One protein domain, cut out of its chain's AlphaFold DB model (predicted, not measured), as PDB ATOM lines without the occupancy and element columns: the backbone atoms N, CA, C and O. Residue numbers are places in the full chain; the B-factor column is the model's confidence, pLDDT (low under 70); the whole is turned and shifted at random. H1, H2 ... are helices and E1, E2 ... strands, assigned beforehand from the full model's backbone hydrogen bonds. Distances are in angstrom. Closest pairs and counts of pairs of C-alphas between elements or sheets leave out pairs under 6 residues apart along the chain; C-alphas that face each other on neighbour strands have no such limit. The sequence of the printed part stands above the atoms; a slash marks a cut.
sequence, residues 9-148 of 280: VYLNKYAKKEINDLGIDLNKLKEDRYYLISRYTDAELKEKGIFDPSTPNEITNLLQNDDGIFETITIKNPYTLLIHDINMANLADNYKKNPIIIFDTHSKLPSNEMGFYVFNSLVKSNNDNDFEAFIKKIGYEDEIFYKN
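Overview. This is residues 9 to 148 of the 280 residues of an uncharacterized protein of Aeribacillus pallidus (UniProt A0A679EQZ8). The core is a small twisted sheet of four strands, E1, E6, E2 and E3, with the short helices H1, H2, H3 and H4 around its rim, each only grazing it. The hairpin E4 and E5 lies beyond one end of the sheet, and H5 lies off to one side, apart from each other named element. The printed part has 140 residues, with five named helices and six named strands in the order E1 H1 E2 H2 H3 E3 E4 E5 E6 H4 H5; the sheet is mixed and E4 and E5 are antiparallel. The class is mixed, helices and strands, with 62 residues, under half, in named elements. The whole is compact, with a radius of gyration of the C-alphas of 15.5 A and spans of 46 by 32 by 31 A.

Along the chain. Find C-alpha 9 at (-12.834, -24.749, 19.792), where E1 begins; it runs to residue 12. H1 is residues 16 to 20, E2 residues 34 to 38 with 12.9 A, H2 residues 42 to 47, and H3 residues 58 to 66 with 12.9 A. E3, residues 70 to 74, covers 13.3 A from C-alpha 70 at (-16.561, -37.008, 28.788). Next come E4, residues 80 to 83, E5, residues 94 to 97, E6, residues 100 to 104 with 12.9 A, and H4, residues 115 to 118. H5, residues 128 to 138, covers 15.6 A and ends at C-alpha 138 at (-26.028, -19.071, 34.629).

Arrangement. Look first at the sheet, whose edge strands are E1 and E3. E1 and E6 are parallel at 19 degrees, with N 9 and O 100 2.8 A apart. E6 and E2 are antiparallel at 160 degrees, with N 35 and O 103 2.8 A apart. E2 and E3 are parallel at 20 degrees, with N 36 and O 71 2.9 A apart; with H2 and H3 between them they form a strand-helix-strand unit, two parallel neighbour strands joined through helices, its crossover right-handed. The closest C-alphas of E1 and H4 are those of Tyr 10 and Val 118, 5.9 A apart. In the hairpin, antiparallel at 152 degrees, N 81 and O 96 are 2.9 A apart. Every O i to N i+4 pair is within hydrogen-bond range in H1, H2 and H5, and 4 of 5 in H3; H4 is too short for one.

Size, cuts and confidence. The C-alphas farthest apart are those of Glu 47 and Asn 129, 47.0 A. The printed part has no cut, and the link H1 to E2, residues 21 to 33, is long. The model's mean pLDDT over the printed part is 72.0, with low confidence at residues 53 to 68, 84 to 94, 109 to 130, 138 to 140 and 142 to 148.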
ATOM      1  N   VAL A   9     -11.734 -25.690  19.560       76.19
ATOM      2  CA  VAL A   9     -12.834 -24.749  19.792       76.19
ATOM      3  C   VAL A   9     -13.594 -25.166  21.029       76.19
ATOM      4  O   VAL A   9     -13.994 -26.317  21.141       76.19
ATOM      5  N   TYR A  10     -13.828 -24.222  21.928       77.19
ATOM      6  CA  TYR A  10     -14.671 -24.437  23.091       77.19
ATOM      7  C   TYR A  10     -16.064 -23.865  22.844       77.19
ATOM      8  O   TYR A  10     -16.188 -22.720  22.406       77.19
ATOM      9  N   LEU A  11     -17.098 -24.646  23.141       77.62
ATOM     10  CA  LEU A  11     -18.493 -24.223  23.088       77.62
ATOM     11  C   LEU A  11     -19.180 -24.609  24.396       77.62
ATOM     12  O   LEU A  11     -19.086 -25.749  24.831       77.62
ATOM     13  N   ASN A  12     -19.907 -23.676  25.004       76.12
ATOM     14  CA  ASN A  12     -20.728 -23.976  26.176       76.12
ATOM     15  C   ASN A  12     -22.132 -24.447  25.762       76.12
ATOM     16  O   ASN A  12     -22.550 -24.290  24.612       76.12
ATOM     17  N   LYS A  13     -22.914 -24.926  26.733       76.88
ATOM     18  CA  LYS A  13     -24.274 -25.451  26.539       76.88
ATOM     19  C   LYS A  13     -25.280 -24.491  25.906       76.88
ATOM     20  O   LYS A  13     -26.386 -24.911  25.555       76.88
ATOM     21  N   TYR A  14     -24.942 -23.207  25.799       74.00
ATOM     22  CA  TYR A  14     -25.779 -22.178  25.193       74.00
ATOM     23  C   TYR A  14     -25.524 -22.010  23.691       74.00
ATOM     24  O   TYR A  14     -26.407 -21.504  22.999       74.00
ATOM     25  N   ALA A  15     -24.417 -22.540  23.156       73.38
ATOM     26  CA  ALA A  15     -24.118 -22.624  21.720       73.38
ATOM     27  C   ALA A  15     -24.914 -23.742  21.008       73.38
ATOM     28  O   ALA A  15     -24.394 -24.541  20.227       73.38
ATOM     29  N   LYS A  16     -26.210 -23.857  21.325       73.56
ATOM     30  CA  LYS A  16     -27.084 -24.941  20.845       73.56
ATOM     31  C   LYS A  16     -27.290 -24.896  19.337       73.56
ATOM     32  O   LYS A  16     -27.436 -25.938  18.705       73.56
ATOM     33  N   LYS A  17     -27.335 -23.695  18.761       75.06
ATOM     34  CA  LYS A  17     -27.567 -23.517  17.328       75.06
ATOM     35  C   LYS A  17     -26.390 -24.072  16.528       75.06
ATOM     36  O   LYS A  17     -26.590 -24.863  15.618       75.06
ATOM     37  N   GLU A  18     -25.183 -23.727  16.951       77.50
ATOM     38  CA  GLU A  18     -23.926 -24.139  16.341       77.50
ATOM     39  C   GLU A  18     -23.757 -25.662  16.378       77.50
ATOM     40  O   GLU A  18     -23.318 -26.248  15.396       77.50
ATOM     41  N   ILE A  19     -24.156 -26.319  17.475       80.62
ATOM     42  CA  ILE A  19     -24.122 -27.787  17.595       80.62
ATOM     43  C   ILE A  19     -25.224 -28.465  16.766       80.62
ATOM     44  O   ILE A  19     -24.966 -29.481  16.119       80.62
ATOM     45  N   ASN A  20     -26.437 -27.904  16.735       81.25
ATOM     46  CA  ASN A  20     -27.524 -28.419  15.894       81.25
ATOM     47  C   ASN A  20     -27.175 -28.357  14.401       81.25
ATOM     48  O   ASN A  20     -27.471 -29.299  13.666       81.25
ATOM     49  N   ASP A  21     -26.513 -27.284  13.959       80.94
ATOM     50  CA  ASP A  21     -26.084 -27.102  12.567       80.94
ATOM     51  C   ASP A  21     -25.057 -28.172  12.129       80.94
ATOM     52  O   ASP A  21     -24.914 -28.451  10.937       80.94
ATOM     53  N   LEU A  22     -24.388 -28.836  13.082       81.62
ATOM     54  CA  LEU A  22     -23.507 -29.987  12.837       81.62
ATOM     55  C   LEU A  22     -24.261 -31.322  12.700       81.62
ATOM     56  O   LEU A  22     -23.640 -32.353  12.437       81.62
ATOM     57  N   GLY A  23     -25.587 -31.325  12.872       81.56
ATOM     58  CA  GLY A  23     -26.428 -32.523  12.811       81.56
ATOM     59  C   GLY A  23     -26.400 -33.376  14.083       81.56
ATOM     60  O   GLY A  23     -26.758 -34.554  14.032       81.56
ATOM     61  N   ILE A  24     -25.965 -32.811  15.214       83.75
ATOM     62  CA  ILE A  24     -25.961 -33.489  16.516       83.75
ATOM     63  C   ILE A  24     -27.308 -33.261  17.207       83.75
ATOM     64  O   ILE A  24     -27.752 -32.130  17.374       83.75
ATOM     65  N   ASP A  25     -27.949 -34.348  17.638       82.25
ATOM     66  CA  ASP A  25     -29.209 -34.293  18.382       82.25
ATOM     67  C   ASP A  25     -28.955 -33.918  19.848       82.25
ATOM     68  O   ASP A  25     -28.557 -34.757  20.662       82.25
ATOM     69  N   LEU A  26     -29.211 -32.652  20.185       80.44
ATOM     70  CA  LEU A  26     -29.028 -32.112  21.534       80.44
ATOM     71  C   LEU A  26     -29.843 -32.842  22.608       80.44
ATOM     72  O   LEU A  26     -29.441 -32.828  23.767       80.44
ATOM     73  N   ASN A  27     -30.961 -33.489  22.259       81.00
ATOM     74  CA  ASN A  27     -31.803 -34.183  23.242       81.00
ATOM     75  C   ASN A  27     -31.165 -35.475  23.764       81.00
ATOM     76  O   ASN A  27     -31.613 -36.026  24.767       81.00
ATOM     77  N   LYS A  28     -30.138 -35.977  23.072       82.00
ATOM     78  CA  LYS A  28     -29.376 -37.163  23.483       82.00
ATOM     79  C   LYS A  28     -28.182 -36.816  24.363       82.00
ATOM     80  O   LYS A  28     -27.581 -37.724  24.933       82.00
ATOM     81  N   LEU A  29     -27.838 -35.534  24.466       84.44
ATOM     82  CA  LEU A  29     -26.739 -35.074  25.299       84.44
ATOM     83  C   LEU A  29     -27.217 -34.989  26.749       84.44
ATOM     84  O   LEU A  29     -28.197 -34.320  27.067       84.44
ATOM     85  N   LYS A  30     -26.512 -35.694  27.628       85.31
ATOM     86  CA  LYS A  30     -26.638 -35.572  29.083       85.31
ATOM     87  C   LYS A  30     -26.058 -34.238  29.543       85.31
ATOM     88  O   LYS A  30     -25.063 -33.794  28.971       85.31
ATOM     89  N   GLU A  31     -26.678 -33.659  30.567       83.06
ATOM     90  CA  GLU A  31     -26.163 -32.494  31.291       83.06
ATOM     91  C   GLU A  31     -24.949 -32.870  32.159       83.06
ATOM     92  O   GLU A  31     -24.744 -34.054  32.446       83.06
ATOM     93  N   ASP A  32     -24.169 -31.857  32.554       81.44
ATOM     94  CA  ASP A  32     -22.964 -31.974  33.388       81.44
ATOM     95  C   ASP A  32     -21.961 -33.017  32.852       81.44
ATOM     96  O   ASP A  32     -21.628 -34.019  33.490       81.44
ATOM     97  N   ARG A  33     -21.573 -32.825  31.586       84.50
ATOM     98  CA  ARG A  33     -20.640 -33.676  30.839       84.50
ATOM     99  C   ARG A  33     -19.927 -32.905  29.728       84.50
ATOM    100  O   ARG A  33     -20.537 -32.065  29.056       84.50
ATOM    101  N   TYR A  34     -18.680 -33.271  29.453       83.31
ATOM    102  CA  TYR A  34     -17.949 -32.795  28.279       83.31
ATOM    103  C   TYR A  34     -18.160 -33.692  27.055       83.31
ATOM    104  O   TYR A  34     -18.171 -34.918  27.151       83.31
ATOM    105  N   TYR A  35     -18.268 -33.092  25.873       86.50
ATOM    106  CA  TYR A  35     -18.292 -33.813  24.604       86.50
ATOM    107  C   TYR A  35     -17.135 -33.368  23.723       86.50
ATOM    108  O   TYR A  35     -17.027 -32.194  23.370       86.50
ATOM    109  N   LEU A  36     -16.288 -34.316  23.331       86.19
ATOM    110  CA  LEU A  36     -15.228 -34.080  22.360       86.19
ATOM    111  C   LEU A  36     -15.744 -34.458  20.971       86.19
ATOM    112  O   LEU A  36     -15.826 -35.634  20.607       86.19
ATOM    113  N   ILE A  37     -16.126 -33.448  20.198       87.69
ATOM    114  CA  ILE A  37     -16.709 -33.605  18.869       87.69
ATOM    115  C   ILE A  37     -15.610 -33.382  17.827       87.69
ATOM    116  O   ILE A  37     -14.997 -32.314  17.763       87.69
ATOM    117  N   SER A  38     -15.342 -34.383  16.991       88.44
ATOM    118  CA  SER A  38     -14.320 -34.271  15.944       88.44
ATOM    119  C   SER A  38     -14.586 -35.204  14.762       88.44
ATOM    120  O   SER A  38     -15.518 -36.006  14.780       88.44
ATOM    121  N   ARG A  39     -13.756 -35.129  13.716       88.38
ATOM    122  CA  ARG A  39     -13.760 -36.125  12.625       88.38
ATOM    123  C   ARG A  39     -12.985 -37.395  12.949       88.38
ATOM    124  O   ARG A  39     -13.038 -38.343  12.171       88.38
ATOM    125  N   TYR A  40     -12.255 -37.382  14.053       85.00
ATOM    126  CA  TYR A  40     -11.352 -38.439  14.448       85.00
ATOM    127  C   TYR A  40     -12.059 -39.401  15.399       85.00
ATOM    128  O   TYR A  40     -12.904 -39.014  16.212       85.00
ATOM    129  N   THR A  41     -11.723 -40.673  15.264       85.31
ATOM    130  CA  THR A  41     -12.026 -41.705  16.254       85.31
ATOM    131  C   THR A  41     -11.096 -41.567  17.460       85.31
ATOM    132  O   THR A  41     -10.039 -40.941  17.370       85.31
ATOM    133  N   ASP A  42     -11.443 -42.196  18.580       82.19
ATOM    134  CA  ASP A  42     -10.627 -42.163  19.804       82.19
ATOM    135  C   ASP A  42      -9.182 -42.634  19.566       82.19
ATOM    136  O   ASP A  42      -8.236 -42.068  20.113       82.19
ATOM    137  N   ALA A  43      -8.999 -43.633  18.697       81.81
ATOM    138  CA  ALA A  43      -7.680 -44.133  18.319       81.81
ATOM    139  C   ALA A  43      -6.858 -43.085  17.544       81.81
ATOM    140  O   ALA A  43      -5.675 -42.901  17.823       81.81
ATOM    141  N   GLU A  44      -7.487 -42.363  16.615       83.38
ATOM    142  CA  GLU A  44      -6.833 -41.318  15.815       83.38
ATOM    143  C   GLU A  44      -6.528 -40.062  16.642       83.38
ATOM    144  O   GLU A  44      -5.495 -39.421  16.439       83.38
ATOM    145  N   LEU A  45      -7.399 -39.712  17.596       80.12
ATOM    146  CA  LEU A  45      -7.156 -38.626  18.550       80.12
ATOM    147  C   LEU A  45      -5.912 -38.901  19.403       80.12
ATOM    148  O   LEU A  45      -5.107 -37.990  19.627       80.12
ATOM    149  N   LYS A  46      -5.730 -40.162  19.809       79.69
ATOM    150  CA  LYS A  46      -4.558 -40.634  20.551       79.69
ATOM    151  C   LYS A  46      -3.291 -40.634  19.702       79.69
ATOM    152  O   LYS A  46      -2.280 -40.086  20.132       79.69
ATOM    153  N   GLU A  47      -3.343 -41.168  18.482       81.25
ATOM    154  CA  GLU A  47      -2.197 -41.177  17.558       81.25
ATOM    155  C   GLU A  47      -1.696 -39.758  17.247       81.25
ATOM    156  O   GLU A  47      -0.493 -39.500  17.210       81.25
ATOM    157  N   LYS A  48      -2.621 -38.808  17.083       75.44
ATOM    158  CA  LYS A  48      -2.304 -37.396  16.829       75.44
ATOM    159  C   LYS A  48      -1.842 -36.631  18.073       75.44
ATOM    160  O   LYS A  48      -1.542 -35.442  17.963       75.44
ATOM    161  N   GLY A  49      -1.810 -37.269  19.245       71.44
ATOM    162  CA  GLY A  49      -1.452 -36.631  20.514       71.44
ATOM    163  C   GLY A  49      -2.432 -35.540  20.958       71.44
ATOM    164  O   GLY A  49      -2.087 -34.728  21.814       71.44
ATOM    165  N   ILE A  50      -3.635 -35.508  20.376       71.44
ATOM    166  CA  ILE A  50      -4.694 -34.542  20.692       71.44
ATOM    167  C   ILE A  50      -5.311 -34.893  22.040       71.44
ATOM    168  O   ILE A  50      -5.450 -34.033  22.904       71.44
ATOM    169  N   PHE A  51      -5.649 -36.165  22.232       71.12
ATOM    170  CA  PHE A  51      -6.209 -36.673  23.474       71.12
ATOM    171  C   PHE A  51      -5.716 -38.097  23.710       71.12
ATOM    172  O   PHE A  51      -5.931 -38.973  22.876       71.12
ATOM    173  N   ASP A  52      -5.077 -38.331  24.851       70.62
ATOM    174  CA  ASP A  52      -4.715 -39.671  25.306       70.62
ATOM    175  C   ASP A  52      -5.063 -39.792  26.796       70.62
ATOM    176  O   ASP A  52      -4.491 -39.061  27.606       70.62
ATOM    177  N   PRO A  53      -5.968 -40.706  27.191       65.12
ATOM    178  CA  PRO A  53      -6.318 -40.894  28.597       65.12
ATOM    179  C   PRO A  53      -5.158 -41.459  29.434       65.12
ATOM    180  O   PRO A  53      -5.203 -41.395  30.660       65.12
ATOM    181  N   SER A  54      -4.131 -42.033  28.798       65.44
ATOM    182  CA  SER A  54      -2.974 -42.662  29.451       65.44
ATOM    183  C   SER A  54      -1.767 -41.734  29.605       65.44
ATOM    184  O   SER A  54      -0.845 -42.071  30.347       65.44
ATOM    185  N   THR A  55      -1.741 -40.590  28.915       62.38
ATOM    186  CA  THR A  55      -0.640 -39.621  29.007       62.38
ATOM    187  C   THR A  55      -1.184 -38.207  29.185       62.38
ATOM    188  O   THR A  55      -1.980 -37.769  28.353       62.38
ATOM    189  N   PRO A  56      -0.739 -37.459  30.208       60.50
ATOM    190  CA  PRO A  56      -1.201 -36.096  30.430       60.50
ATOM    191  C   PRO A  56      -0.790 -35.201  29.257       60.50
ATOM    192  O   PRO A  56       0.394 -35.011  28.970       60.50
ATOM    193  N   ASN A  57      -1.787 -34.655  28.572       67.12
ATOM    194  CA  ASN A  57      -1.641 -33.599  27.581       67.12
ATOM    195  C   ASN A  57      -2.601 -32.451  27.937       67.12
ATOM    196  O   ASN A  57      -3.349 -32.549  28.903       67.12
ATOM    197  N   GLU A  58      -2.562 -31.346  27.195       63.31
ATOM    198  CA  GLU A  58      -3.320 -30.142  27.551       63.31
ATOM    199  C   GLU A  58      -4.836 -30.397  27.623       63.31
ATOM    200  O   GLU A  58      -5.452 -30.070  28.628       63.31
ATOM    201  N   ILE A  59      -5.423 -31.080  26.632       68.00
ATOM    202  CA  ILE A  59      -6.858 -31.424  26.616       68.00
ATOM    203  C   ILE A  59      -7.193 -32.494  27.664       68.00
ATOM    204  O   ILE A  59      -8.212 -32.390  28.342       68.00
ATOM    205  N   THR A  60      -6.343 -33.510  27.828       67.81
ATOM    206  CA  THR A  60      -6.494 -34.559  28.842       67.81
ATOM    207  C   THR A  60      -6.505 -33.952  30.240       67.81
ATOM    208  O   THR A  60      -7.398 -34.266  31.016       67.81
ATOM    209  N   ASN A  61      -5.573 -33.049  30.547       67.25
ATOM    210  CA  ASN A  61      -5.513 -32.369  31.840       67.25
ATOM    211  C   ASN A  61      -6.735 -31.467  32.044       67.25
ATOM    212  O   ASN A  61      -7.323 -31.495  33.117       67.25
ATOM    213  N   LEU A  62      -7.155 -30.727  31.010       66.00
ATOM    214  CA  LEU A  62      -8.353 -29.881  31.061       66.00
ATOM    215  C   LEU A  62      -9.616 -30.686  31.395       66.00
ATOM    216  O   LEU A  62     -10.370 -30.295  32.278       66.00
ATOM    217  N   LEU A  63      -9.827 -31.822  30.725       69.56
ATOM    218  CA  LEU A  63     -10.997 -32.676  30.951       69.56
ATOM    219  C   LEU A  63     -10.913 -33.451  32.276       69.56
ATOM    220  O   LEU A  63     -11.937 -33.683  32.911       69.56
ATOM    221  N   GLN A  64      -9.714 -33.865  32.701       69.00
ATOM    222  CA  GLN A  64      -9.511 -34.629  33.939       69.00
ATOM    223  C   GLN A  64      -9.528 -33.764  35.207       69.00
ATOM    224  O   GLN A  64      -9.879 -34.282  36.265       69.00
ATOM    225  N   ASN A  65      -9.165 -32.479  35.121       63.62
ATOM    226  CA  ASN A  65      -9.122 -31.571  36.273       63.62
ATOM    227  C   ASN A  65     -10.503 -31.064  36.713       63.62
ATOM    228  O   ASN A  65     -10.613 -30.562  37.829       63.62
ATOM    229  N   ASP A  66     -11.529 -31.169  35.866       63.25
ATOM    230  CA  ASP A  66     -12.886 -30.740  36.220       63.25
ATOM    231  C   ASP A  66     -13.676 -31.887  36.874       63.25
ATOM    232  O   ASP A  66     -13.912 -31.886  38.081       63.25
ATOM    233  N   ASP A  67     -14.002 -32.930  36.108       65.75
ATOM    234  CA  ASP A  67     -14.699 -34.123  36.606       65.75
ATOM    235  C   ASP A  67     -14.295 -35.432  35.896       65.75
ATOM    236  O   ASP A  67     -14.634 -36.527  36.353       65.75
ATOM    237  N   GLY A  68     -13.546 -35.344  34.788       64.31
ATOM    238  CA  GLY A  68     -13.116 -36.489  33.985       64.31
ATOM    239  C   GLY A  68     -14.244 -37.183  33.217       64.31
ATOM    240  O   GLY A  68     -13.998 -38.231  32.610       64.31
ATOM    241  N   ILE A  69     -15.466 -36.640  33.223       70.62
ATOM    242  CA  ILE A  69     -16.626 -37.263  32.583       70.62
ATOM    243  C   ILE A  69     -16.796 -36.663  31.191       70.62
ATOM    244  O   ILE A  69     -17.319 -35.563  31.009       70.62
ATOM    245  N   PHE A  70     -16.400 -37.426  30.174       77.69
ATOM    246  CA  PHE A  70     -16.561 -37.008  28.788       77.69
ATOM    247  C   PHE A  70     -17.026 -38.143  27.871       77.69
ATOM    248  O   PHE A  70     -16.852 -39.326  28.163       77.69
ATOM    249  N   GLU A  71     -17.625 -37.766  26.744       84.25
ATOM    250  CA  GLU A  71     -17.967 -38.661  25.636       84.25
ATOM    251  C   GLU A  71     -17.412 -38.106  24.319       84.25
ATOM    252  O   GLU A  71     -17.342 -36.893  24.111       84.25
ATOM    253  N   THR A  72     -17.009 -38.984  23.404       84.88
ATOM    254  CA  THR A  72     -16.536 -38.595  22.073       84.88
ATOM    255  C   THR A  72     -17.655 -38.744  21.049       84.88
ATOM    256  O   THR A  72     -18.392 -39.731  21.027       84.88
ATOM    257  N   ILE A  73     -17.806 -37.743  20.182       87.19
ATOM    258  CA  ILE A  73     -18.774 -37.766  19.083       87.19
ATOM    259  C   ILE A  73     -18.010 -37.599  17.774       87.19
ATOM    260  O   ILE A  73     -17.464 -36.535  17.477       87.19
ATOM    261  N   THR A  74     -18.000 -38.650  16.958       87.50
ATOM    262  CA  THR A  74     -17.339 -38.614  15.652       87.50
ATOM    263  C   THR A  74     -18.306 -38.171  14.554       87.50
ATOM    264  O   THR A  74     -19.277 -38.866  14.240       87.50
ATOM    265  N   ILE A  75     -18.006 -37.050  13.896       86.06
ATOM    266  CA  ILE A  75     -18.722 -36.577  12.707       86.06
ATOM    267  C   ILE A  75     -17.981 -37.052  11.453       86.06
ATOM    268  O   ILE A  75     -16.866 -36.626  11.158       86.06
ATOM    269  N   LYS A  76     -18.615 -37.924  10.663       80.50
ATOM    270  CA  LYS A  76     -17.994 -38.476   9.443       80.50
ATOM    271  C   LYS A  76     -17.866 -37.443   8.319       80.50
ATOM    272  O   LYS A  76     -16.851 -37.414   7.614       80.50
ATOM    273  N   ASN A  77     -18.880 -36.593   8.156       83.12
ATOM    274  CA  ASN A  77     -18.926 -35.582   7.103       83.12
ATOM    275  C   ASN A  77     -18.054 -34.365   7.457       83.12
ATOM    276  O   ASN A  77     -17.964 -34.001   8.627       83.12
ATOM    277  N   PRO A  78     -17.406 -33.720   6.472       83.44
ATOM    278  CA  PRO A  78     -16.685 -32.480   6.717       83.44
ATOM    279  C   PRO A  78     -17.653 -31.365   7.123       83.44
ATOM    280  O   PRO A  78     -18.734 -31.236   6.547       83.44
ATOM    281  N   TYR A  79     -17.235 -30.534   8.073       83.31
ATOM    282  CA  TYR A  79     -18.012 -29.402   8.568       83.31
ATOM    283  C   TYR A  79     -17.140 -28.156   8.701       83.31
ATOM    284  O   TYR A  79     -15.909 -28.217   8.770       83.31
ATOM    285  N   THR A  80     -17.792 -26.998   8.700       81.56
ATOM    286  CA  THR A  80     -17.149 -25.706   8.937       81.56
ATOM    287  C   THR A  80     -17.926 -24.992  10.025       81.56
ATOM    288  O   THR A  80     -19.150 -24.951   9.964       81.56
ATOM    289  N   LEU A  81     -17.216 -24.440  11.001       76.38
ATOM    290  CA  LEU A  81     -17.809 -23.700  12.104       76.38
ATOM    291  C   LEU A  81     -17.357 -22.244  12.030       76.38
ATOM    292  O   LEU A  81     -16.158 -21.978  11.914       76.38
ATOM    293  N   LEU A  82     -18.307 -21.312  12.085       73.69
ATOM    294  CA  LEU A  82     -17.995 -19.906  12.303       73.69
ATOM    295  C   LEU A  82     -17.674 -19.716  13.781       73.69
ATOM    296  O   LEU A  82     -18.513 -19.983  14.635       73.69
ATOM    297  N   ILE A  83     -16.469 -19.245  14.072       70.81
ATOM    298  CA  ILE A  83     -16.081 -18.884  15.430       70.81
ATOM    299  C   ILE A  83     -16.071 -17.380  15.526       70.81
ATOM    300  O   ILE A  83     -15.540 -16.682  14.661       70.81
ATOM    301  N   HIS A  84     -16.641 -16.883  16.607       63.81
ATOM    302  CA  HIS A  84     -16.587 -15.474  16.882       63.81
ATOM    303  C   HIS A  84     -15.398 -15.159  17.791       63.81
ATOM    304  O   HIS A  84     -15.324 -15.619  18.924       63.81
ATOM    305  N   ASP A  85     -14.452 -14.385  17.262       61.69
ATOM    306  CA  ASP A  85     -13.283 -13.900  17.995       61.69
ATOM    307  C   ASP A  85     -13.700 -12.739  18.910       61.69
ATOM    308  O   ASP A  85     -14.061 -11.664  18.424       61.69
ATOM    309  N   ILE A  86     -13.645 -12.954  20.229       59.75
ATOM    310  CA  ILE A  86     -14.027 -11.958  21.244       59.75
ATOM    311  C   ILE A  86     -13.218 -10.662  21.162       59.75
ATOM    312  O   ILE A  86     -13.701  -9.608  21.566       59.75
ATOM    313  N   ASN A  87     -11.996 -10.734  20.634       59.59
ATOM    314  CA  ASN A  87     -11.082  -9.606  20.544       59.59
ATOM    315  C   ASN A  87     -11.129  -8.966  19.153       59.59
ATOM    316  O   ASN A  87     -10.460  -7.957  18.925       59.59
ATOM    317  N   MET A  88     -11.871  -9.575  18.211       64.12
ATOM    318  CA  MET A  88     -11.823  -9.276  16.776       64.12
ATOM    319  C   MET A  88     -10.383  -9.099  16.271       64.12
ATOM    320  O   MET A  88     -10.090  -8.270  15.400       64.12
ATOM    321  N   ALA A  89      -9.458  -9.890  16.831       61.00
ATOM    322  CA  ALA A  89      -8.051  -9.859  16.472       61.00
ATOM    323  C   ALA A  89      -7.883 -10.226  14.999       61.00
ATOM    324  O   ALA A  89      -7.006  -9.683  14.326       61.00
ATOM    325  N   ASN A  90      -8.771 -11.058  14.453       58.00
ATOM    326  CA  ASN A  90      -9.012 -11.163  13.022       58.00
ATOM    327  C   ASN A  90     -10.300 -10.397  12.655       58.00
ATOM    328  O   ASN A  90     -11.379 -10.745  13.110       58.00
ATOM    329  N   LEU A  91     -10.210  -9.358  11.809       57.41
ATOM    330  CA  LEU A  91     -11.376  -8.553  11.369       57.41
ATOM    331  C   LEU A  91     -12.229  -9.283  10.312       57.41
ATOM    332  O   LEU A  91     -12.988  -8.657   9.572       57.41
ATOM    333  N   ALA A  92     -12.019 -10.587  10.180       57.81
ATOM    334  CA  ALA A  92     -12.631 -11.457   9.199       57.81
ATOM    335  C   ALA A  92     -13.355 -12.587   9.924       57.81
ATOM    336  O   ALA A  92     -12.973 -12.969  11.033       57.81
ATOM    337  N   ASP A  93     -14.361 -13.146   9.260       60.59
ATOM    338  CA  ASP A  93     -15.074 -14.318   9.752       60.59
ATOM    339  C   ASP A  93     -14.090 -15.474   9.977       60.59
ATOM    340  O   ASP A  93     -13.416 -15.940   9.052       60.59
ATOM    341  N   ASN A  94     -13.996 -15.947  11.220       69.50
ATOM    342  CA  ASN A  94     -13.074 -17.012  11.601       69.50
ATOM    343  C   ASN A  94     -13.729 -18.380  11.362       69.50
ATOM    344  O   ASN A  94     -14.082 -19.103  12.293       69.50
ATOM    345  N   TYR A  95     -13.932 -18.713  10.085       73.00
ATOM    346  CA  TYR A  95     -14.404 -20.033   9.684       73.00
ATOM    347  C   TYR A  95     -13.302 -21.069   9.875       73.00
ATOM    348  O   TYR A  95     -12.264 -21.035   9.207       73.00
ATOM    349  N   LYS A  96     -13.555 -22.041  10.747       75.75
ATOM    350  CA  LYS A  96     -12.654 -23.165  10.983       75.75
ATOM    351  C   LYS A  96     -13.199 -24.417  10.317       75.75
ATOM    352  O   LYS A  96     -14.355 -24.782  10.518       75.75
ATOM    353  N   LYS A  97     -12.364 -25.073   9.507       81.44
ATOM    354  CA  LYS A  97     -12.696 -26.343   8.846       81.44
ATOM    355  C   LYS A  97     -12.358 -27.502   9.775       81.44
ATOM    356  O   LYS A  97     -11.220 -27.592  10.218       81.44
ATOM    357  N   ASN A  98     -13.330 -28.379  10.020       83.75
ATOM    358  CA  ASN A  98     -13.221 -29.562  10.880       83.75
ATOM    359  C   ASN A  98     -12.531 -29.310  12.240       83.75
ATOM    360  O   ASN A  98     -11.654 -30.092  12.612       83.75
ATOM    361  N   PRO A  99     -12.864 -28.230  12.976       84.50
ATOM    362  CA  PRO A  99     -12.256 -28.006  14.276       84.50
ATOM    363  C   PRO A  99     -12.614 -29.124  15.254       84.50
ATOM    364  O   PRO A  99     -13.718 -29.667  15.206       84.50
ATOM    365  N   ILE A 100     -11.714 -29.400  16.188       83.88
ATOM    366  CA  ILE A 100     -12.004 -30.240  17.348       83.88
ATOM    367  C   ILE A 100     -12.804 -29.379  18.322       83.88
ATOM    368  O   ILE A 100     -12.314 -28.347  18.779       83.88
ATOM    369  N   ILE A 101     -14.043 -29.765  18.596       84.31
ATOM    370  CA  ILE A 101     -14.954 -29.004  19.447       84.31
ATOM    371  C   ILE A 101     -15.007 -29.677  20.816       84.31
ATOM    372  O   ILE A 101     -15.338 -30.855  20.919       84.31
ATOM    373  N   ILE A 102     -14.706 -28.915  21.858       82.88
ATOM    374  CA  ILE A 102     -14.970 -29.267  23.250       82.88
ATOM    375  C   ILE A 102     -16.302 -28.607  23.599       82.88
ATOM    376  O   ILE A 102     -16.372 -27.386  23.739       82.88
ATOM    377  N   PHE A 103     -17.364 -29.405  23.648       83.56
ATOM    378  CA  PHE A 103     -18.697 -28.945  24.008       83.56
ATOM    379  C   PHE A 103     -18.982 -29.254  25.473       83.56
ATOM    380  O   PHE A 103     -19.016 -30.412  25.883       83.56
ATOM    381  N   ASP A 104     -19.184 -28.206  26.252       82.06
ATOM    382  CA  ASP A 104     -19.407 -28.272  27.686       82.06
ATOM    383  C   ASP A 104     -20.897 -28.135  28.013       82.06
ATOM    384  O   ASP A 104     -21.517 -27.114  27.701       82.06
ATOM    385  N   THR A 105     -21.475 -29.159  28.648       82.50
ATOM    386  CA  THR A 105     -22.877 -29.137  29.093       82.50
ATOM    387  C   THR A 105     -23.076 -28.710  30.544       82.50
ATOM    388  O   THR A 105     -24.224 -28.644  30.997       82.50
ATOM    389  N   HIS A 106     -22.005 -28.381  31.268       77.19
ATOM    390  CA  HIS A 106     -22.090 -27.975  32.661       77.19
ATOM    391  C   HIS A 106     -22.856 -26.668  32.843       77.19
ATOM    392  O   HIS A 106     -22.929 -25.778  31.986       77.19
ATOM    393  N   SER A 107     -23.481 -26.546  34.010       72.31
ATOM    394  CA  SER A 107     -24.086 -25.285  34.452       72.31
ATOM    395  C   SER A 107     -23.077 -24.281  34.998       72.31
ATOM    396  O   SER A 107     -23.423 -23.111  35.138       72.31
ATOM    397  N   LYS A 108     -21.855 -24.732  35.277       70.75
ATOM    398  CA  LYS A 108     -20.740 -23.922  35.756       70.75
ATOM    399  C   LYS A 108     -19.687 -23.848  34.657       70.75
ATOM    400  O   LYS A 108     -19.472 -24.829  33.960       70.75
ATOM    401  N   LEU A 109     -19.068 -22.685  34.505       62.62
ATOM    402  CA  LEU A 109     -17.861 -22.507  33.710       62.62
ATOM    403  C   LEU A 109     -16.729 -23.378  34.270       62.62
ATOM    404  O   LEU A 109     -16.664 -23.581  35.488       62.62
ATOM    405  N   PRO A 110     -15.834 -23.840  33.392       64.19
ATOM    406  CA  PRO A 110     -14.734 -24.702  33.775       64.19
ATOM    407  C   PRO A 110     -13.695 -23.947  34.608       64.19
ATOM    408  O   PRO A 110     -13.709 -22.716  34.695       64.19
ATOM    409  N   SER A 111     -12.765 -24.695  35.205       63.62
ATOM    410  CA  SER A 111     -11.688 -24.139  36.033       63.62
ATOM    411  C   SER A 111     -10.887 -23.022  35.331       63.62
ATOM    412  O   SER A 111     -10.815 -22.949  34.102       63.62
ATOM    413  N   ASN A 112     -10.216 -22.161  36.110       59.44
ATOM    414  CA  ASN A 112      -9.395 -21.052  35.589       59.44
ATOM    415  C   ASN A 112      -8.345 -21.491  34.548       59.44
ATOM    416  O   ASN A 112      -7.967 -20.697  33.688       59.44
ATOM    417  N   GLU A 113      -7.896 -22.748  34.592       58.94
ATOM    418  CA  GLU A 113      -6.979 -23.326  33.601       58.94
ATOM    419  C   GLU A 113      -7.619 -23.426  32.206       58.94
ATOM    420  O   GLU A 113      -6.950 -23.230  31.191       58.94
ATOM    421  N   MET A 114      -8.935 -23.641  32.146       56.44
ATOM    422  CA  MET A 114      -9.725 -23.690  30.917       56.44
ATOM    423  C   MET A 114     -10.198 -22.305  30.457       56.44
ATOM    424  O   MET A 114     -10.617 -22.150  29.309       56.44
ATOM    425  N   GLY A 115     -10.057 -21.272  31.298       52.91
ATOM    426  CA  GLY A 115     -10.419 -19.887  30.981       52.91
ATOM    427  C   GLY A 115      -9.798 -19.377  29.673       52.91
ATOM    428  O   GLY A 115     -10.468 -18.687  28.907       52.91
ATOM    429  N   PHE A 116      -8.574 -19.809  29.339       53.09
ATOM    430  CA  PHE A 116      -7.909 -19.482  28.069       53.09
ATOM    431  C   PHE A 116      -8.643 -20.011  26.819       53.09
ATOM    432  O   PHE A 116      -8.533 -19.416  25.747       53.09
ATOM    433  N   TYR A 117      -9.419 -21.091  26.955       53.81
ATOM    434  CA  TYR A 117     -10.205 -21.710  25.883       53.81
ATOM    435  C   TYR A 117     -11.642 -21.167  25.810       53.81
ATOM    436  O   TYR A 117     -12.191 -21.045  24.710       53.81
ATOM    437  N   VAL A 118     -12.216 -20.782  26.958       52.03
ATOM    438  CA  VAL A 118     -13.578 -20.223  27.115       52.03
ATOM    439  C   VAL A 118     -13.746 -18.865  26.421       52.03
ATOM    440  O   VAL A 118     -14.852 -18.503  26.021       52.03
ATOM    441  N   PHE A 119     -12.650 -18.150  26.161       49.88
ATOM    442  CA  PHE A 119     -12.624 -16.876  25.435       49.88
ATOM    443  C   PHE A 119     -13.182 -16.918  23.991       49.88
ATOM    444  O   PHE A 119     -13.087 -15.928  23.286       49.88
ATOM    445  N   ASN A 120     -13.781 -18.011  23.509       49.25
ATOM    446  CA  ASN A 120     -14.401 -18.079  22.178       49.25
ATOM    447  C   ASN A 120     -15.937 -18.165  22.183       49.25
ATOM    448  O   ASN A 120     -16.540 -18.239  21.111       49.25
ATOM    449  N   SER A 121     -16.603 -18.142  23.342       49.38
ATOM    450  CA  SER A 121     -18.069 -18.194  23.383       49.38
ATOM    451  C   SER A 121     -18.679 -16.788  23.374       49.38
ATOM    452  O   SER A 121     -18.954 -16.216  24.429       49.38
ATOM    453  N   LEU A 122     -18.925 -16.221  22.187       52.91
ATOM    454  CA  LEU A 122     -19.859 -15.094  22.086       52.91
ATOM    455  C   LEU A 122     -21.285 -15.599  22.313       52.91
ATOM    456  O   LEU A 122     -21.824 -16.344  21.498       52.91
ATOM    457  N   VAL A 123     -21.931 -15.116  23.372       56.19
ATOM    458  CA  VAL A 123     -23.391 -15.163  23.478       56.19
ATOM    459  C   VAL A 123     -23.922 -13.875  22.868       56.19
ATOM    460  O   VAL A 123     -23.841 -12.801  23.464       56.19
ATOM    461  N   LYS A 124     -24.432 -13.957  21.636       57.66
ATOM    462  CA  LYS A 124     -25.087 -12.814  20.998       57.66
ATOM    463  C   LYS A 124     -26.458 -12.612  21.638       57.66
ATOM    464  O   LYS A 124     -27.388 -13.359  21.349       57.66
ATOM    465  N   SER A 125     -26.581 -11.576  22.459       59.62
ATOM    466  CA  SER A 125     -27.884 -11.097  22.907       59.62
ATOM    467  C   SER A 125     -28.428 -10.041  21.944       59.62
ATOM    468  O   SER A 125     -27.676  -9.199  21.451       59.62
ATOM    469  N   ASN A 126     -29.732 -10.079  21.667       61.28
ATOM    470  CA  ASN A 126     -30.403  -9.042  20.876       61.28
ATOM    471  C   ASN A 126     -30.913  -7.884  21.751       61.28
ATOM    472  O   ASN A 126     -31.226  -6.825  21.213       61.28
ATOM    473  N   ASN A 127     -31.005  -8.080  23.072       64.75
ATOM    474  CA  ASN A 127     -31.472  -7.076  24.022       64.75
ATOM    475  C   ASN A 127     -30.688  -7.144  25.343       64.75
ATOM    476  O   ASN A 127     -30.217  -8.200  25.764       64.75
ATOM    477  N   ASP A 128     -30.577  -6.011  26.024       62.84
ATOM    478  CA  ASP A 128     -29.808  -5.872  27.260       62.84
ATOM    479  C   ASP A 128     -30.436  -6.636  28.429       62.84
ATOM    480  O   ASP A 128     -29.734  -7.292  29.195       62.84
ATOM    481  N   ASN A 129     -31.767  -6.631  28.512       61.28
ATOM    482  CA  ASN A 129     -32.500  -7.361  29.548       61.28
ATOM    483  C   ASN A 129     -32.323  -8.884  29.428       61.28
ATOM    484  O   ASN A 129     -32.354  -9.588  30.435       61.28
ATOM    485  N   ASP A 130     -32.101  -9.384  28.210       69.25
ATOM    486  CA  ASP A 130     -31.856 -10.806  27.965       69.25
ATOM    487  C   ASP A 130     -30.459 -11.216  28.450       69.25
ATOM    488  O   ASP A 130     -30.269 -12.361  28.853       69.25
ATOM    489  N   PHE A 131     -29.494 -10.285  28.460       72.00
ATOM    490  CA  PHE A 131     -28.144 -10.532  28.964       72.00
ATOM    491  C   PHE A 131     -28.126 -10.641  30.490       72.00
ATOM    492  O   PHE A 131     -27.628 -11.630  31.010       72.00
ATOM    493  N   GLU A 132     -28.731  -9.697  31.212       73.44
ATOM    494  CA  GLU A 132     -28.800  -9.756  32.684       73.44
ATOM    495  C   GLU A 132     -29.576 -10.991  33.165       73.44
ATOM    496  O   GLU A 132     -29.137 -11.719  34.058       73.44
ATOM    497  N   ALA A 133     -30.705 -11.301  32.516       75.44
ATOM    498  CA  ALA A 133     -31.459 -12.521  32.794       75.44
ATOM    499  C   ALA A 133     -30.645 -13.789  32.481       75.44
ATOM    500  O   ALA A 133     -30.771 -14.797  33.180       75.44
ATOM    501  N   PHE A 134     -29.801 -13.744  31.447       72.38
ATOM    502  CA  PHE A 134     -28.881 -14.820  31.110       72.38
ATOM    503  C   PHE A 134     -27.780 -14.984  32.166       72.38
ATOM    504  O   PHE A 134     -27.622 -16.097  32.663       72.38
ATOM    505  N   ILE A 135     -27.091 -13.909  32.568       73.75
ATOM    506  CA  ILE A 135     -26.050 -13.920  33.613       73.75
ATOM    507  C   ILE A 135     -26.603 -14.469  34.933       73.75
ATOM    508  O   ILE A 135     -26.015 -15.362  35.549       73.75
ATOM    509  N   LYS A 136     -27.803 -14.024  35.309       75.88
ATOM    510  CA  LYS A 136     -28.538 -14.546  36.461       75.88
ATOM    511  C   LYS A 136     -28.855 -16.033  36.340       75.88
ATOM    512  O   LYS A 136     -28.659 -16.793  37.284       75.88
ATOM    513  N   LYS A 137     -29.331 -16.473  35.172       71.38
ATOM    514  CA  LYS A 137     -29.659 -17.883  34.913       71.38
ATOM    515  C   LYS A 137     -28.432 -18.789  34.987       71.38
ATOM    516  O   LYS A 137     -28.566 -19.940  35.396       71.38
ATOM    517  N   ILE A 138     -27.271 -18.301  34.558       66.31
ATOM    518  CA  ILE A 138     -26.028 -19.071  34.629       66.31
ATOM    519  C   ILE A 138     -25.405 -19.032  36.031       66.31
ATOM    520  O   ILE A 138     -24.592 -19.896  36.333       66.31
ATOM    521  N   GLY A 139     -25.821 -18.099  36.898       62.22
ATOM    522  CA  GLY A 139     -25.373 -17.998  38.291       62.22
ATOM    523  C   GLY A 139     -24.090 -17.191  38.484       62.22
ATOM    524  O   GLY A 139     -23.326 -17.490  39.393       62.22
ATOM    525  N   TYR A 140     -23.839 -16.200  37.626       65.00
ATOM    526  CA  TYR A 140     -22.575 -15.456  37.590       65.00
ATOM    527  C   TYR A 140     -22.761 -13.955  37.864       65.00
ATOM    528  O   TYR A 140     -22.078 -13.121  37.289       65.00
ATOM    529  N   GLU A 141     -23.703 -13.579  38.724       72.38
ATOM    530  CA  GLU A 141     -24.013 -12.164  39.000       72.38
ATOM    531  C   GLU A 141     -22.806 -11.369  39.557       72.38
ATOM    532  O   GLU A 141     -22.748 -10.155  39.378       72.38
ATOM    533  N   ASP A 142     -21.831 -12.055  40.166       68.19
ATOM    534  CA  ASP A 142     -20.677 -11.452  40.852       68.19
ATOM    535  C   ASP A 142     -19.376 -11.399  40.015       68.19
ATOM    536  O   ASP A 142     -18.347 -10.935  40.509       68.19
ATOM    537  N   GLU A 143     -19.385 -11.861  38.758       61.78
ATOM    538  CA  GLU A 143     -18.191 -11.858  37.895       61.78
ATOM    539  C   GLU A 143     -18.055 -10.586  37.039       61.78
ATOM    540  O   GLU A 143     -19.012  -9.858  36.767       61.78
ATOM    541  N   ILE A 144     -16.834 -10.315  36.563       60.34
ATOM    542  CA  ILE A 144     -16.563  -9.189  35.657       60.34
ATOM    543  C   ILE A 144     -16.867  -9.607  34.215       60.34
ATOM    544  O   ILE A 144     -16.202 -10.479  33.655       60.34
ATOM    545  N   PHE A 145     -17.808  -8.912  33.572       62.66
ATOM    546  CA  PHE A 145     -18.146  -9.133  32.165       62.66
ATOM    547  C   PHE A 145     -17.805  -7.941  31.283       62.66
ATOM    548  O   PHE A 145     -18.017  -6.784  31.643       62.66
ATOM    549  N   TYR A 146     -17.363  -8.241  30.063       61.88
ATOM    550  CA  TYR A 146     -17.180  -7.250  29.010       61.88
ATOM    551  C   TYR A 146     -18.388  -7.261  28.077       61.88
ATOM    552  O   TYR A 146     -18.550  -8.157  27.248       61.88
ATOM    553  N   LYS A 147     -19.240  -6.244  28.203       68.81
ATOM    554  CA  LYS A 147     -20.367  -6.017  27.297       68.81
ATOM    555  C   LYS A 147     -19.958  -5.015  26.225       68.81
ATOM    556  O   LYS A 147     -19.886  -3.820  26.487       68.81
ATOM    557  N   ASN A 148     -19.739  -5.510  25.011       67.62
ATOM    558  CA  ASN A 148     -19.391  -4.675  23.867       67.62
ATOM    559  C   ASN A 148     -20.463  -4.769  22.783       67.62
ATOM    560  O   ASN A 148     -20.921  -5.857  22.428       67.62
TER     561      ASN A 148